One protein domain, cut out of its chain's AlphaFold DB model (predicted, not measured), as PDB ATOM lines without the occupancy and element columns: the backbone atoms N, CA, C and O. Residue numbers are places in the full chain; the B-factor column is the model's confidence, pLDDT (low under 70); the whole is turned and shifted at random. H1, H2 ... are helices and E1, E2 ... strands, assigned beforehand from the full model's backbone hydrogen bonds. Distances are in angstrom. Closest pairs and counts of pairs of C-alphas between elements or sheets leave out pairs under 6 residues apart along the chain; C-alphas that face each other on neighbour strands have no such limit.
ATOM      1  N   ARG A  34      13.628   3.962 -94.099       95.94
ATOM      2  CA  ARG A  34      13.066   2.787 -94.770       95.94
ATOM      3  C   ARG A  34      13.039   3.014 -96.285       95.94
ATOM      4  O   ARG A  34      12.613   4.073 -96.730       95.94
ATOM      5  N   GLY A  35      13.430   2.012 -97.069       96.06
ATOM      6  CA  GLY A  35      13.338   2.059 -98.535       96.06
ATOM      7  C   GLY A  35      14.436   2.864 -99.244       96.06
ATOM      8  O   GLY A  35      14.340   3.080-100.446       96.06
ATOM      9  N   MET A  36      15.483   3.301 -98.539       95.44
ATOM     10  CA  MET A  36      16.513   4.190 -99.096       95.44
ATOM     11  C   MET A  36      17.575   3.500 -99.983       95.44
ATOM     12  O   MET A  36      18.562   4.129-100.375       95.44
ATOM     13  N   TYR A  37      17.434   2.204-100.288       96.44
ATOM     14  CA  TYR A  37      18.461   1.444-101.013       96.44
ATOM     15  C   TYR A  37      18.827   2.048-102.380       96.44
ATOM     16  O   TYR A  37      20.002   2.061-102.751       96.44
ATOM     17  N   ASP A  38      17.852   2.592-103.116       95.06
ATOM     18  CA  ASP A  38      18.088   3.181-104.440       95.06
ATOM     19  C   ASP A  38      19.023   4.399-104.415       95.06
ATOM     20  O   ASP A  38      19.713   4.675-105.403       95.06
ATOM     21  N   GLU A  39      19.087   5.098-103.284       93.06
ATOM     22  CA  GLU A  39      20.035   6.184-103.047       93.06
ATOM     23  C   GLU A  39      21.369   5.640-102.536       93.06
ATOM     24  O   GLU A  39      22.420   5.990-103.077       93.06
ATOM     25  N   LEU A  40      21.335   4.719-101.564       92.81
ATOM     26  CA  LEU A  40      22.541   4.127-100.974       92.81
ATOM     27  C   LEU A  40      23.420   3.418-102.000       92.81
ATOM     28  O   LEU A  40      24.642   3.551-101.954       92.81
ATOM     29  N   LYS A  41      22.830   2.700-102.963       93.19
ATOM     30  CA  LYS A  41      23.590   1.932-103.966       93.19
ATOM     31  C   LYS A  41      24.507   2.797-104.842       93.19
ATOM     32  O   LYS A  41      25.417   2.261-105.473       93.19
ATOM     33  N   LYS A  42      24.289   4.119-104.881       92.62
ATOM     34  CA  LYS A  42      25.128   5.088-105.606       92.62
ATOM     35  C   LYS A  42      26.468   5.349-104.908       92.62
ATOM     36  O   LYS A  42      27.398   5.834-105.543       92.62
ATOM     37  N   SER A  43      26.576   5.036-103.617       91.44
ATOM     38  CA  SER A  43      27.760   5.284-102.796       91.44
ATOM     39  C   SER A  43      28.104   4.041-101.986       91.44
ATOM     40  O   SER A  43      27.481   3.756-100.966       91.44
ATOM     41  N   HIS A  44      29.132   3.306-102.423       89.62
ATOM     42  CA  HIS A  44      29.540   2.072-101.746       89.62
ATOM     43  C   HIS A  44      29.866   2.305-100.265       89.62
ATOM     44  O   HIS A  44      29.376   1.563 -99.426       89.62
ATOM     45  N   LYS A  45      30.576   3.395 -99.940       89.88
ATOM     46  CA  LYS A  45      30.893   3.773 -98.552       89.88
ATOM     47  C   LYS A  45      29.650   4.008 -97.688       89.88
ATOM     48  O   LYS A  45      29.636   3.635 -96.522       89.88
ATOM     49  N   ALA A  46      28.605   4.622 -98.249       91.38
ATOM     50  CA  ALA A  46      27.371   4.882 -97.513       91.38
ATOM     51  C   ALA A  46      26.577   3.587 -97.317       91.38
ATOM     52  O   ALA A  46      26.077   3.339 -96.224       91.38
ATOM     53  N   LEU A  47      26.501   2.746 -98.353       94.00
ATOM     54  CA  LEU A  47      25.875   1.430 -98.259       94.00
ATOM     55  C   LEU A  47      26.580   0.544 -97.221       94.00
ATOM     56  O   LEU A  47      25.903  -0.043 -96.382       94.00
ATOM     57  N   GLU A  48      27.912   0.484 -97.259       92.00
ATOM     58  CA  GLU A  48      28.746  -0.258 -96.306       92.00
ATOM     59  C   GLU A  48      28.461   0.190 -94.872       92.00
ATOM     60  O   GLU A  48      28.047  -0.622 -94.044       92.00
ATOM     61  N   PHE A  49      28.561   1.496 -94.610       90.38
ATOM     62  CA  PHE A  49      28.305   2.063 -93.289       90.38
ATOM     63  C   PHE A  49      26.883   1.785 -92.787       90.38
ATOM     64  O   PHE A  49      26.695   1.372 -91.642       90.38
ATOM     65  N   VAL A  50      25.861   1.992 -93.624       93.31
ATOM     66  CA  VAL A  50      24.466   1.788 -93.207       93.31
ATOM     67  C   VAL A  50      24.187   0.318 -92.916       93.31
ATOM     68  O   VAL A  50      23.569   0.014 -91.896       93.31
ATOM     69  N   VAL A  51      24.652  -0.601 -93.766       93.94
ATOM     70  CA  VAL A  51      24.471  -2.040 -93.536       93.94
ATOM     71  C   VAL A  51      25.191  -2.473 -92.256       93.94
ATOM     72  O   VAL A  51      24.571  -3.144 -91.431       93.94
ATOM     73  N   GLU A  52      26.434  -2.038 -92.023       90.62
ATOM     74  CA  GLU A  52      27.175  -2.345 -90.790       90.62
ATOM     75  C   GLU A  52      26.437  -1.846 -89.536       90.62
ATOM     76  O   GLU A  52      26.248  -2.597 -88.573       90.62
ATOM     77  N   ILE A  53      25.964  -0.596 -89.554       89.75
ATOM     78  CA  ILE A  53      25.212  -0.013 -88.437       89.75
ATOM     79  C   ILE A  53      23.931  -0.802 -88.170       89.75
ATOM     80  O   ILE A  53      23.621  -1.078 -87.011       89.75
ATOM     81  N   LEU A  54      23.199  -1.209 -89.208       92.62
ATOM     82  CA  LEU A  54      21.977  -1.993 -89.034       92.62
ATOM     83  C   LEU A  54      22.262  -3.388 -88.464       92.62
ATOM     84  O   LEU A  54      21.565  -3.813 -87.541       92.62
ATOM     85  N   PHE A  55      23.312  -4.073 -88.927       91.31
ATOM     86  CA  PHE A  55      23.751  -5.337 -88.324       91.31
ATOM     87  C   PHE A  55      24.105  -5.163 -86.842       91.31
ATOM     88  O   PHE A  55      23.674  -5.957 -86.002       91.31
ATOM     89  N   ARG A  56      24.830  -4.091 -86.500       85.31
ATOM     90  CA  ARG A  56      25.178  -3.764 -85.113       85.31
ATOM     91  C   ARG A  56      23.936  -3.500 -84.260       85.31
ATOM     92  O   ARG A  56      23.857  -4.007 -83.144       85.31
ATOM     93  N   VAL A  57      22.957  -2.756 -84.776       88.44
ATOM     94  CA  VAL A  57      21.678  -2.494 -84.091       88.44
ATOM     95  C   VAL A  57      20.927  -3.795 -83.808       88.44
ATOM     96  O   VAL A  57      20.460  -3.988 -82.684       88.44
ATOM     97  N   LEU A  58      20.842  -4.706 -84.783       89.62
ATOM     98  CA  LEU A  58      20.203  -6.012 -84.589       89.62
ATOM     99  C   LEU A  58      20.927  -6.850 -83.528       89.62
ATOM    100  O   LEU A  58      20.272  -7.395 -82.639       89.62
ATOM    101  N   ASN A  59      22.262  -6.891 -83.572       85.12
ATOM    102  CA  ASN A  59      23.065  -7.611 -82.584       85.12
ATOM    103  C   ASN A  59      22.881  -7.034 -81.165       85.12
ATOM    104  O   ASN A  59      22.611  -7.796 -80.240       85.12
ATOM    105  N   ILE A  60      22.942  -5.706 -80.990       81.69
ATOM    106  CA  ILE A  60      22.715  -5.040 -79.688       81.69
ATOM    107  C   ILE A  60      21.296  -5.295 -79.170       81.69
ATOM    108  O   ILE A  60      21.093  -5.468 -77.972       81.69
ATOM    109  N   SER A  61      20.312  -5.362 -80.068       83.25
ATOM    110  CA  SER A  61      18.912  -5.637 -79.712       83.25
ATOM    111  C   SER A  61      18.646  -7.115 -79.385       83.25
ATOM    112  O   SER A  61      17.508  -7.485 -79.108       83.25
ATOM    113  N   GLY A  62      19.662  -7.984 -79.454       83.31
ATOM    114  CA  GLY A  62      19.529  -9.422 -79.212       83.31
ATOM    115  C   GLY A  62      18.911 -10.206 -80.378       83.31
ATOM    116  O   GLY A  62      18.684 -11.413 -80.260       83.31
ATOM    117  N   TYR A  63      18.643  -9.563 -81.518       86.94
ATOM    118  CA  TYR A  63      18.001 -10.207 -82.660       86.94
ATOM    119  C   TYR A  63      18.986 -11.114 -83.398       86.94
ATOM    120  O   TYR A  63      19.873 -10.642 -84.106       86.94
ATOM    121  N   ASN A  64      18.814 -12.434 -83.251       84.12
ATOM    122  CA  ASN A  64      19.732 -13.446 -83.796       84.12
ATOM    123  C   ASN A  64      21.206 -13.148 -83.446       84.12
ATOM    124  O   ASN A  64      22.097 -13.379 -84.265       84.12
ATOM    125  N   ALA A  65      21.440 -12.622 -82.239       76.56
ATOM    126  CA  ALA A  65      22.746 -12.139 -81.824       76.56
ATOM    127  C   ALA A  65      23.802 -13.253 -81.748       76.56
ATOM    128  O   ALA A  65      23.527 -14.445 -81.509       76.56
ATOM    129  N   ASP A  66      25.035 -12.819 -81.956       69.69
ATOM    130  CA  ASP A  66      26.239 -13.621 -81.831       69.69
ATOM    131  C   ASP A  66      26.575 -13.745 -80.336       69.69
ATOM    132  O   ASP A  66      26.494 -12.768 -79.594       69.69
ATOM    133  N   LYS A  67      26.822 -14.972 -79.859       65.38
ATOM    134  CA  LYS A  67      26.929 -15.267 -78.416       65.38
ATOM    135  C   LYS A  67      28.369 -15.303 -77.908       65.38
ATOM    136  O   LYS A  67      28.572 -15.258 -76.702       65.38
ATOM    137  N   GLU A  68      29.345 -15.405 -78.807       61.44
ATOM    138  CA  GLU A  68      30.751 -15.614 -78.462       61.44
ATOM    139  C   GLU A  68      31.656 -14.595 -79.160       61.44
ATOM    140  O   GLU A  68      31.380 -14.123 -80.263       61.44
ATOM    141  N   GLU A  69      32.778 -14.259 -78.535       52.16
ATOM    142  CA  GLU A  69      33.709 -13.252 -79.051       52.16
ATOM    143  C   GLU A  69      34.340 -13.682 -80.393       52.16
ATOM    144  O   GLU A  69      34.506 -12.856 -81.292       52.16
ATOM    145  N   ALA A  70      34.551 -14.992 -80.594       49.34
ATOM    146  CA  ALA A  70      35.022 -15.589 -81.849       49.34
ATOM    147  C   ALA A  70      34.062 -15.371 -83.040       49.34
ATOM    148  O   ALA A  70      34.506 -15.301 -84.188       49.34
ATOM    149  N   THR A  71      32.760 -15.184 -82.786       55.75
ATOM    150  CA  THR A  71      31.779 -14.846 -83.834       55.75
ATOM    151  C   THR A  71      31.851 -13.384 -84.298       55.75
ATOM    152  O   THR A  71      31.283 -13.048 -85.333       55.75
ATOM    153  N   THR A  72      32.614 -12.518 -83.622       52.19
ATOM    154  CA  THR A  72      32.769 -11.102 -84.013       52.19
ATOM    155  C   THR A  72      33.528 -10.944 -85.337       52.19
ATOM    156  O   THR A  72      33.159 -10.104 -86.153       52.19
ATOM    157  N   ILE A  73      34.545 -11.782 -85.591       49.81
ATOM    158  CA  ILE A  73      35.308 -11.785 -86.858       49.81
ATOM    159  C   ILE A  73      34.447 -12.345 -88.003       49.81
ATOM    160  O   ILE A  73      34.457 -11.804 -89.108       49.81
ATOM    161  N   SER A  74      33.634 -13.374 -87.732       52.94
ATOM    162  CA  SER A  74      32.637 -13.892 -88.683       52.94
ATOM    163  C   SER A  74      31.591 -12.826 -89.043       52.94
ATOM    164  O   SER A  74      31.241 -12.696 -90.216       52.94
ATOM    165  N   GLY A  75      31.194 -11.982 -88.086       60.16
ATOM    166  CA  GLY A  75      30.300 -10.847 -88.324       60.16
ATOM    167  C   GLY A  75      30.812  -9.834 -89.360       60.16
ATOM    168  O   GLY A  75      30.006  -9.254 -90.086       60.16
ATOM    169  N   ILE A  76      32.132  -9.642 -89.492       64.56
ATOM    170  CA  ILE A  76      32.722  -8.718 -90.485       64.56
ATOM    171  C   ILE A  76      32.559  -9.268 -91.912       64.56
ATOM    172  O   ILE A  76      32.202  -8.538 -92.845       64.56
ATOM    173  N   HIS A  77      32.789 -10.570 -92.091       69.50
ATOM    174  CA  HIS A  77      32.628 -11.230 -93.388       69.50
ATOM    175  C   HIS A  77      31.155 -11.323 -93.802       69.50
ATOM    176  O   HIS A  77      30.835 -11.078 -94.968       69.50
ATOM    177  N   ASP A  78      30.255 -11.566 -92.850       77.06
ATOM    178  CA  ASP A  78      28.806 -11.566 -93.071       77.06
ATOM    179  C   ASP A  78      28.303 -10.218 -93.602       77.06
ATOM    180  O   ASP A  78      27.569 -10.170 -94.592       77.06
ATOM    181  N   VAL A  79      28.745  -9.107 -93.004       84.50
ATOM    182  CA  VAL A  79      28.393  -7.754 -93.469       84.50
ATOM    183  C   VAL A  79      28.865  -7.537 -94.908       84.50
ATOM    184  O   VAL A  79      28.097  -7.066 -95.747       84.50
ATOM    185  N   THR A  80      30.092  -7.948 -95.229       89.44
ATOM    186  CA  THR A  80      30.651  -7.804 -96.583       89.44
ATOM    187  C   THR A  80      29.854  -8.611 -97.615       89.44
ATOM    188  O   THR A  80      29.479  -8.081 -98.667       89.44
ATOM    189  N   HIS A  81      29.524  -9.870 -97.310       90.50
ATOM    190  CA  HIS A  81      28.693 -10.703 -98.182       90.50
ATOM    191  C   HIS A  81      27.289 -10.122 -98.363       90.50
ATOM    192  O   HIS A  81      26.785 -10.094 -99.488       90.50
ATOM    193  N   ALA A  82      26.683  -9.597 -97.295       94.50
ATOM    194  CA  ALA A  82      25.398  -8.917 -97.373       94.50
ATOM    195  C   ALA A  82      25.460  -7.666 -98.261       94.50
ATOM    196  O   ALA A  82      24.523  -7.421 -99.014       94.50
ATOM    197  N   ILE A  83      26.546  -6.889 -98.240       94.88
ATOM    198  CA  ILE A  83      26.690  -5.711 -99.110       94.88
ATOM    199  C   ILE A  83      26.791  -6.131-100.577       94.88
ATOM    200  O   ILE A  83      26.074  -5.595-101.422       94.88
ATOM    201  N   TYR A  84      27.647  -7.100-100.906       93.75
ATOM    202  CA  TYR A  84      27.820  -7.546-102.293       93.75
ATOM    203  C   TYR A  84      26.560  -8.180-102.866       93.75
ATOM    204  O   TYR A  84      26.192  -7.917-104.012       93.75
ATOM    205  N   ALA A  85      25.858  -8.955-102.046       95.56
ATOM    206  CA  ALA A  85      24.639  -9.620-102.450       95.56
ATOM    207  C   ALA A  85      23.492  -8.657-102.790       95.56
ATOM    208  O   ALA A  85      22.622  -9.044-103.561       95.56
ATOM    209  N   THR A  86      23.531  -7.389-102.352       96.12
ATOM    210  CA  THR A  86      22.523  -6.379-102.747       96.12
ATOM    211  C   THR A  86      22.430  -6.156-104.264       96.12
ATOM    212  O   THR A  86      21.434  -5.620-104.759       96.12
ATOM    213  N   LYS A  87      23.470  -6.546-105.013       94.94
ATOM    214  CA  LYS A  87      23.524  -6.474-106.479       94.94
ATOM    215  C   LYS A  87      23.059  -7.753-107.182       94.94
ATOM    216  O   LYS A  87      22.995  -7.759-108.407       94.94
ATOM    217  N   ALA A  88      22.773  -8.819-106.442       95.06
ATOM    218  CA  ALA A  88      22.318 -10.097-106.980       95.06
ATOM    219  C   ALA A  88      20.795 -10.244-106.859       95.06
ATOM    220  O   ALA A  88      20.157  -9.587-106.035       95.06
ATOM    221  N   ASP A  89      20.215 -11.165-107.626       96.19
ATOM    222  CA  ASP A  89      18.795 -11.515-107.489       96.19
ATOM    223  C   ASP A  89      18.534 -12.361-106.238       96.19
ATOM    224  O   ASP A  89      17.492 -12.227-105.590       96.19
ATOM    225  N   LYS A  90      19.483 -13.238-105.883       94.44
ATOM    226  CA  LYS A  90      19.374 -14.176-104.760       94.44
ATOM    227  C   LYS A  90      20.675 -14.270-103.969       94.44
ATOM    228  O   LYS A  90      21.759 -14.296-104.545       94.44
ATOM    229  N   LEU A  91      20.540 -14.392-102.652       94.38
ATOM    230  CA  LEU A  91      21.604 -14.689-101.700       94.38
ATOM    231  C   LEU A  91      21.282 -16.003-100.996       94.38
ATOM    232  O   LEU A  91      20.318 -16.072-100.238       94.38
ATOM    233  N   PHE A  92      22.100 -17.026-101.221       91.94
ATOM    234  CA  PHE A  92      21.976 -18.307-100.534       91.94
ATOM    235  C   PHE A  92      22.952 -18.371 -99.366       91.94
ATOM    236  O   PHE A  92      24.128 -18.041 -99.518       91.94
ATOM    237  N   SER A  93      22.481 -18.822 -98.209       91.50
ATOM    238  CA  SER A  93      23.350 -19.121 -97.072       91.50
ATOM    239  C   SER A  93      22.789 -20.280 -96.260       91.50
ATOM    240  O   SER A  93      21.574 -20.446 -96.157       91.50
ATOM    241  N   SER A  94      23.676 -21.082 -95.673       90.88
ATOM    242  CA  SER A  94      23.310 -22.122 -94.709       90.88
ATOM    243  C   SER A  94      23.205 -21.596 -93.275       90.88
ATOM    244  O   SER A  94      22.751 -22.323 -92.392       90.88
ATOM    245  N   ASP A  95      23.626 -20.353 -93.026       89.75
ATOM    246  CA  ASP A  95      23.546 -19.730 -91.709       89.75
ATOM    247  C   ASP A  95      22.178 -19.064 -91.508       89.75
ATOM    248  O   ASP A  95      21.860 -18.011 -92.067       89.75
ATOM    249  N   LYS A  96      21.361 -19.679 -90.651       90.62
ATOM    250  CA  LYS A  96      20.018 -19.197 -90.320       90.62
ATOM    251  C   LYS A  96      20.020 -17.822 -89.645       90.62
ATOM    252  O   LYS A  96      19.117 -17.028 -89.904       90.62
ATOM    253  N   LYS A  97      20.992 -17.529 -88.776       89.88
ATOM    254  CA  LYS A  97      21.065 -16.234 -88.084       89.88
ATOM    255  C   LYS A  97      21.403 -15.130 -89.073       89.88
ATOM    256  O   LYS A  97      20.737 -14.095 -89.072       89.88
ATOM    257  N   PHE A  98      22.391 -15.375 -89.931       91.44
ATOM    258  CA  PHE A  98      22.761 -14.460 -91.002       91.44
ATOM    259  C   PHE A  98      21.582 -14.192 -91.940       91.44
ATOM    260  O   PHE A  98      21.239 -13.032 -92.162       91.44
ATOM    261  N   VAL A  99      20.908 -15.245 -92.423       94.38
ATOM    262  CA  VAL A  99      19.734 -15.125 -93.305       94.38
ATOM    263  C   VAL A  99      18.667 -14.233 -92.678       94.38
ATOM    264  O   VAL A  99      18.185 -13.313 -93.333       94.38
ATOM    265  N   ASN A 100      18.341 -14.448 -91.402       95.12
ATOM    266  CA  ASN A 100      17.333 -13.653 -90.701       95.12
ATOM    267  C   ASN A 100      17.742 -12.177 -90.571       95.12
ATOM    268  O   ASN A 100      16.939 -11.289 -90.858       95.12
ATOM    269  N   LYS A 101      18.989 -11.905 -90.154       94.50
ATOM    270  CA  LYS A 101      19.518 -10.534 -90.029       94.50
ATOM    271  C   LYS A 101      19.526  -9.824 -91.386       94.50
ATOM    272  O   LYS A 101      18.983  -8.730 -91.517       94.50
ATOM    273  N   CYS A 102      20.081 -10.475 -92.405       96.12
ATOM    274  CA  CYS A 102      20.201  -9.936 -93.754       96.12
ATOM    275  C   CYS A 102      18.824  -9.672 -94.384       96.12
ATOM    276  O   CYS A 102      18.582  -8.581 -94.891       96.12
ATOM    277  N   ALA A 103      17.880 -10.612 -94.258       97.19
ATOM    278  CA  ALA A 103      16.513 -10.441 -94.751       97.19
ATOM    279  C   ALA A 103      15.796  -9.254 -94.088       97.19
ATOM    280  O   ALA A 103      15.136  -8.476 -94.776       97.19
ATOM    281  N   ALA A 104      15.952  -9.071 -92.771       96.94
ATOM    282  CA  ALA A 104      15.369  -7.936 -92.057       96.94
ATOM    283  C   ALA A 104      15.942  -6.594 -92.544       96.94
ATOM    284  O   ALA A 104      15.193  -5.643 -92.776       96.94
ATOM    285  N   ILE A 105      17.260  -6.530 -92.753       96.94
ATOM    286  CA  ILE A 105      17.946  -5.344 -93.278       96.94
ATOM    287  C   ILE A 105      17.497  -5.044 -94.707       96.94
ATOM    288  O   ILE A 105      17.161  -3.904 -95.017       96.94
ATOM    289  N   TYR A 106      17.440  -6.057 -95.571       98.00
ATOM    290  CA  TYR A 106      17.009  -5.904 -96.960       98.00
ATOM    291  C   TYR A 106      15.562  -5.430 -97.050       98.00
ATOM    292  O   TYR A 106      15.269  -4.494 -97.792       98.00
ATOM    293  N   TYR A 107      14.680  -6.005 -96.232       98.00
ATOM    294  CA  TYR A 107      13.294  -5.567 -96.120       98.00
ATOM    295  C   TYR A 107      13.182  -4.108 -95.659       98.00
ATOM    296  O   TYR A 107      12.404  -3.334 -96.220       98.00
ATOM    297  N   PHE A 108      13.969  -3.710 -94.655       97.94
ATOM    298  CA  PHE A 108      13.982  -2.335 -94.160       97.94
ATOM    299  C   PHE A 108      14.500  -1.350 -95.217       97.94
ATOM    300  O   PHE A 108      13.878  -0.317 -95.457       97.94
ATOM    301  N   LEU A 109      15.607  -1.672 -95.887       97.62
ATOM    302  CA  LEU A 109      16.234  -0.803 -96.885       97.62
ATOM    303  C   LEU A 109      15.517  -0.804 -98.243       97.62
ATOM    304  O   LEU A 109      15.745   0.107 -99.033       97.62
ATOM    305  N   GLY A 110      14.651  -1.781 -98.521       97.69
ATOM    306  CA  GLY A 110      14.012  -1.943 -99.833       97.69
ATOM    307  C   GLY A 110      14.921  -2.601-100.879       97.69
ATOM    308  O   GLY A 110      14.800  -2.325-102.072       97.69
ATOM    309  N   VAL A 111      15.848  -3.459-100.450       97.94
ATOM    310  CA  VAL A 111      16.706  -4.248-101.347       97.94
ATOM    311  C   VAL A 111      15.868  -5.353-102.001       97.94
ATOM    312  O   VAL A 111      15.129  -6.059-101.322       97.94
ATOM    313  N   LYS A 112      15.984  -5.514-103.327       97.50
ATOM    314  CA  LYS A 112      15.191  -6.494-104.103       97.50
ATOM    315  C   LYS A 112      15.716  -7.931-104.026       97.50
ATOM    316  O   LYS A 112      14.977  -8.857-104.350       97.50
ATOM    317  N   THR A 113      16.971  -8.111-103.627       97.81
ATOM    318  CA  THR A 113      17.616  -9.418-103.486       97.81
ATOM    319  C   THR A 113      16.841 -10.313-102.524       97.81
ATOM    320  O   THR A 113      16.532  -9.922-101.399       97.81
ATOM    321  N   GLN A 114      16.571 -11.547-102.940       96.56
ATOM    322  CA  GLN A 114      15.933 -12.549-102.092       96.56
ATOM    323  C   GLN A 114      16.985 -13.272-101.249       96.56
ATOM    324  O   GLN A 114      17.921 -13.856-101.793       96.56
ATOM    325  N   VAL A 115      16.827 -13.274 -99.926       96.56
ATOM    326  CA  VAL A 115      17.715 -14.012 -99.014       96.56
ATOM    327  C   VAL A 115      17.099 -15.375 -98.710       96.56
ATOM    328  O   VAL A 115      15.984 -15.455 -98.198       96.56
ATOM    329  N   VAL A 116      17.814 -16.449 -99.042       94.31
ATOM    330  CA  VAL A 116      17.317 -17.828 -99.005       94.31
ATOM    331  C   VAL A 116      18.184 -18.670 -98.072       94.31
ATOM    332  O   VAL A 116      19.394 -18.796 -98.271       94.31
ATOM    333  N   LEU A 117      17.552 -19.289 -97.070       94.19
ATOM    334  CA  LEU A 117      18.186 -20.337 -96.271       94.19
ATOM    335  C   LEU A 117      18.305 -21.598 -97.127       94.19
ATOM    336  O   LEU A 117      17.294 -22.182 -97.502       94.19
ATOM    337  N   CYS A 118      19.532 -22.017 -97.411       90.06
ATOM    338  CA  CYS A 118      19.811 -23.222 -98.178       90.06
ATOM    339  C   CYS A 118      20.730 -24.143 -97.366       90.06
ATOM    340  O   CYS A 118      21.895 -23.805 -97.134       90.06
ATOM    341  N   PRO A 119      20.230 -25.296 -96.888       86.06
ATOM    342  CA  PRO A 119      21.061 -26.289 -96.223       86.06
ATOM    343  C   PRO A 119      22.201 -26.755 -97.136       86.06
ATOM    344  O   PRO A 119      22.000 -26.974 -98.326       86.06
ATOM    345  N   GLN A 120      23.386 -27.009 -96.575       81.31
ATOM    346  CA  GLN A 120      24.558 -27.452 -97.353       81.31
ATOM    347  C   GLN A 120      24.279 -28.682 -98.234       81.31
ATOM    348  O   GLN A 120      24.795 -28.787 -99.345       81.31
ATOM    349  N   LYS A 121      23.419 -29.592 -97.759       79.62
ATOM    350  CA  LYS A 121      22.995 -30.787 -98.503       79.62
ATOM    351  C   LYS A 121      22.262 -30.443 -99.806       79.62
ATOM    352  O   LYS A 121      22.406 -31.163-100.786       79.62
ATOM    353  N   GLU A 122      21.502 -29.352 -99.825       79.38
ATOM    354  CA  GLU A 122      20.786 -28.880-101.013       79.38
ATOM    355  C   GLU A 122      21.709 -28.106-101.958       79.38
ATOM    356  O   GLU A 122      21.623 -28.292-103.170       79.38
ATOM    357  N   ILE A 123      22.657 -27.326-101.421       74.12
ATOM    358  CA  ILE A 123      23.683 -26.635-102.222       74.12
ATOM    359  C   ILE A 123      24.486 -27.645-103.049       74.12
ATOM    360  O   ILE A 123      24.674 -27.456-104.250       74.12
ATOM    361  N   ALA A 124      24.921 -28.744-102.423       73.88
ATOM    362  CA  ALA A 124      25.654 -29.805-103.110       73.88
ATOM    363  C   ALA A 124      24.840 -30.408-104.265       73.88
ATOM    364  O   ALA A 124      25.383 -30.650-105.338       73.88
ATOM    365  N   LYS A 125      23.532 -30.595-104.066       77.50
ATOM    366  CA  LYS A 125      22.632 -31.124-105.093       77.50
ATOM    367  C   LYS A 125      22.495 -30.166-106.282       77.50
ATOM    368  O   LYS A 125      22.698 -30.587-107.413       77.50
ATOM    369  N   ILE A 126      22.261 -28.876-106.024       73.88
ATOM    370  CA  ILE A 126      22.144 -27.843-107.070       73.88
ATOM    371  C   ILE A 126      23.427 -27.759-107.909       73.88
ATOM    372  O   ILE A 126      23.362 -27.702-109.134       73.88
ATOM    373  N   LEU A 127      24.600 -27.781-107.270       71.62
ATOM    374  CA  LEU A 127      25.888 -27.684-107.968       71.62
ATOM    375  C   LEU A 127      26.222 -28.928-108.804       71.62
ATOM    376  O   LEU A 127      26.897 -28.807-109.825       71.62
ATOM    377  N   LEU A 128      25.765 -30.109-108.381       70.81
ATOM    378  CA  LEU A 128      25.976 -31.366-109.103       70.81
ATOM    379  C   LEU A 128      24.995 -31.549-110.270       70.81
ATOM    380  O   LEU A 128      25.372 -32.150-111.269       70.81
ATOM    381  N   GLU A 129      23.778 -31.011-110.164       63.78
ATOM    382  CA  GLU A 129      22.747 -31.051-111.218       63.78
ATOM    383  C   GLU A 129      22.893 -29.924-112.259       63.78
ATOM    384  O   GLU A 129      22.229 -29.947-113.291       63.78
ATOM    385  N   SER A 130      23.765 -28.939-112.010       59.25
ATOM    386  CA  SER A 130      24.064 -27.835-112.942       59.25
ATOM    387  C   SER A 130      25.193 -28.155-113.943       59.25
ATOM    388  O   SER A 130      25.693 -27.243-114.604       59.25
ATOM    389  N   LYS A 131      25.627 -29.419-114.022       46.88
ATOM    390  CA  LYS A 131      26.574 -29.947-115.020       46.88
ATOM    391  C   LYS A 131      25.841 -30.792-116.049       46.88
ATOM    392  O   LYS A 131      26.240 -30.702-117.228       46.88
TER     393      LYS A 131
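What this domain is: This is residues 34 to 131 of the 131 residues of an uncharacterized protein of Anaeromassilibacillus sp. An250 (UniProt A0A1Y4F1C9). A ribbon of two parallel strands, E1 beside E2, has helix H4 packed on it, mainly along E2, and a helical hairpin of H2 and H3 packs on H4 through H2. H1 makes a corner with H2 at one end, while H5 lies at the far end, where residues 124 to 131 stick out. The printed part has 98 residues with five named helices and two named strands, in the order H1 H2 H3 E1 H4 E2 H5, mostly helix. It is compact, with a radius of gyration of the C-alphas of 14.1 A and spans of 39 by 33 by 19 A.

How they stand to each other: E1, residues 90 to 93, and E2, residues 114 to 117, are parallel neighbours at 22 degrees; N 91 and O 114 are within hydrogen-bond range at 2.8 A. With H4, residues 96 to 109, they form a strand-helix-strand unit, two parallel strands joined through a helix, with a right-handed crossover. The closest C-alphas of H4 and E2, Ala 103 and Val 115, are 5.7 A apart. H2, residues 44 to 60, touches H4 at a steep tilt of 56 degrees, opposite ways, closest at C-alphas Leu 54 and Ile 105, 6.7 A. H3, residues 71 to 85, forms a hairpin with H2, touching it with residues 79 to 83 alone; C-alphas Glu 52 and Val 79 are closest, 6.2 A. H1, residues 37 to 40, and H2 only just touch, only at the corner, with 3 pairs of C-alphas within 8 A, the closest Leu 40 and Leu 47, 5.1 A. H5, residues 120 to 129, touches no helix. Each O i to N i+4 pair is within hydrogen-bond range in H2 and H4, with 9 of 11 in H3 and 5 of 6 in H5; H1 is too short for such a pair.

Where its parts are: H1 begins at C-alpha 37 (18.461, 1.444, -101.013) and H5 ends at C-alpha 129 (22.747, -31.051, -111.218). From first to last C-alpha, H2 measures 24.2 A, H3 20.6 A and H4 19.9 A.

The domain as a whole: C-alphas Ser 61 and Lys 131, the two farthest apart, are 43.5 A apart. The printed part has no cut, and no link is long. The pLDDT is under 70 at residues 66 to 77 and 129 to 131.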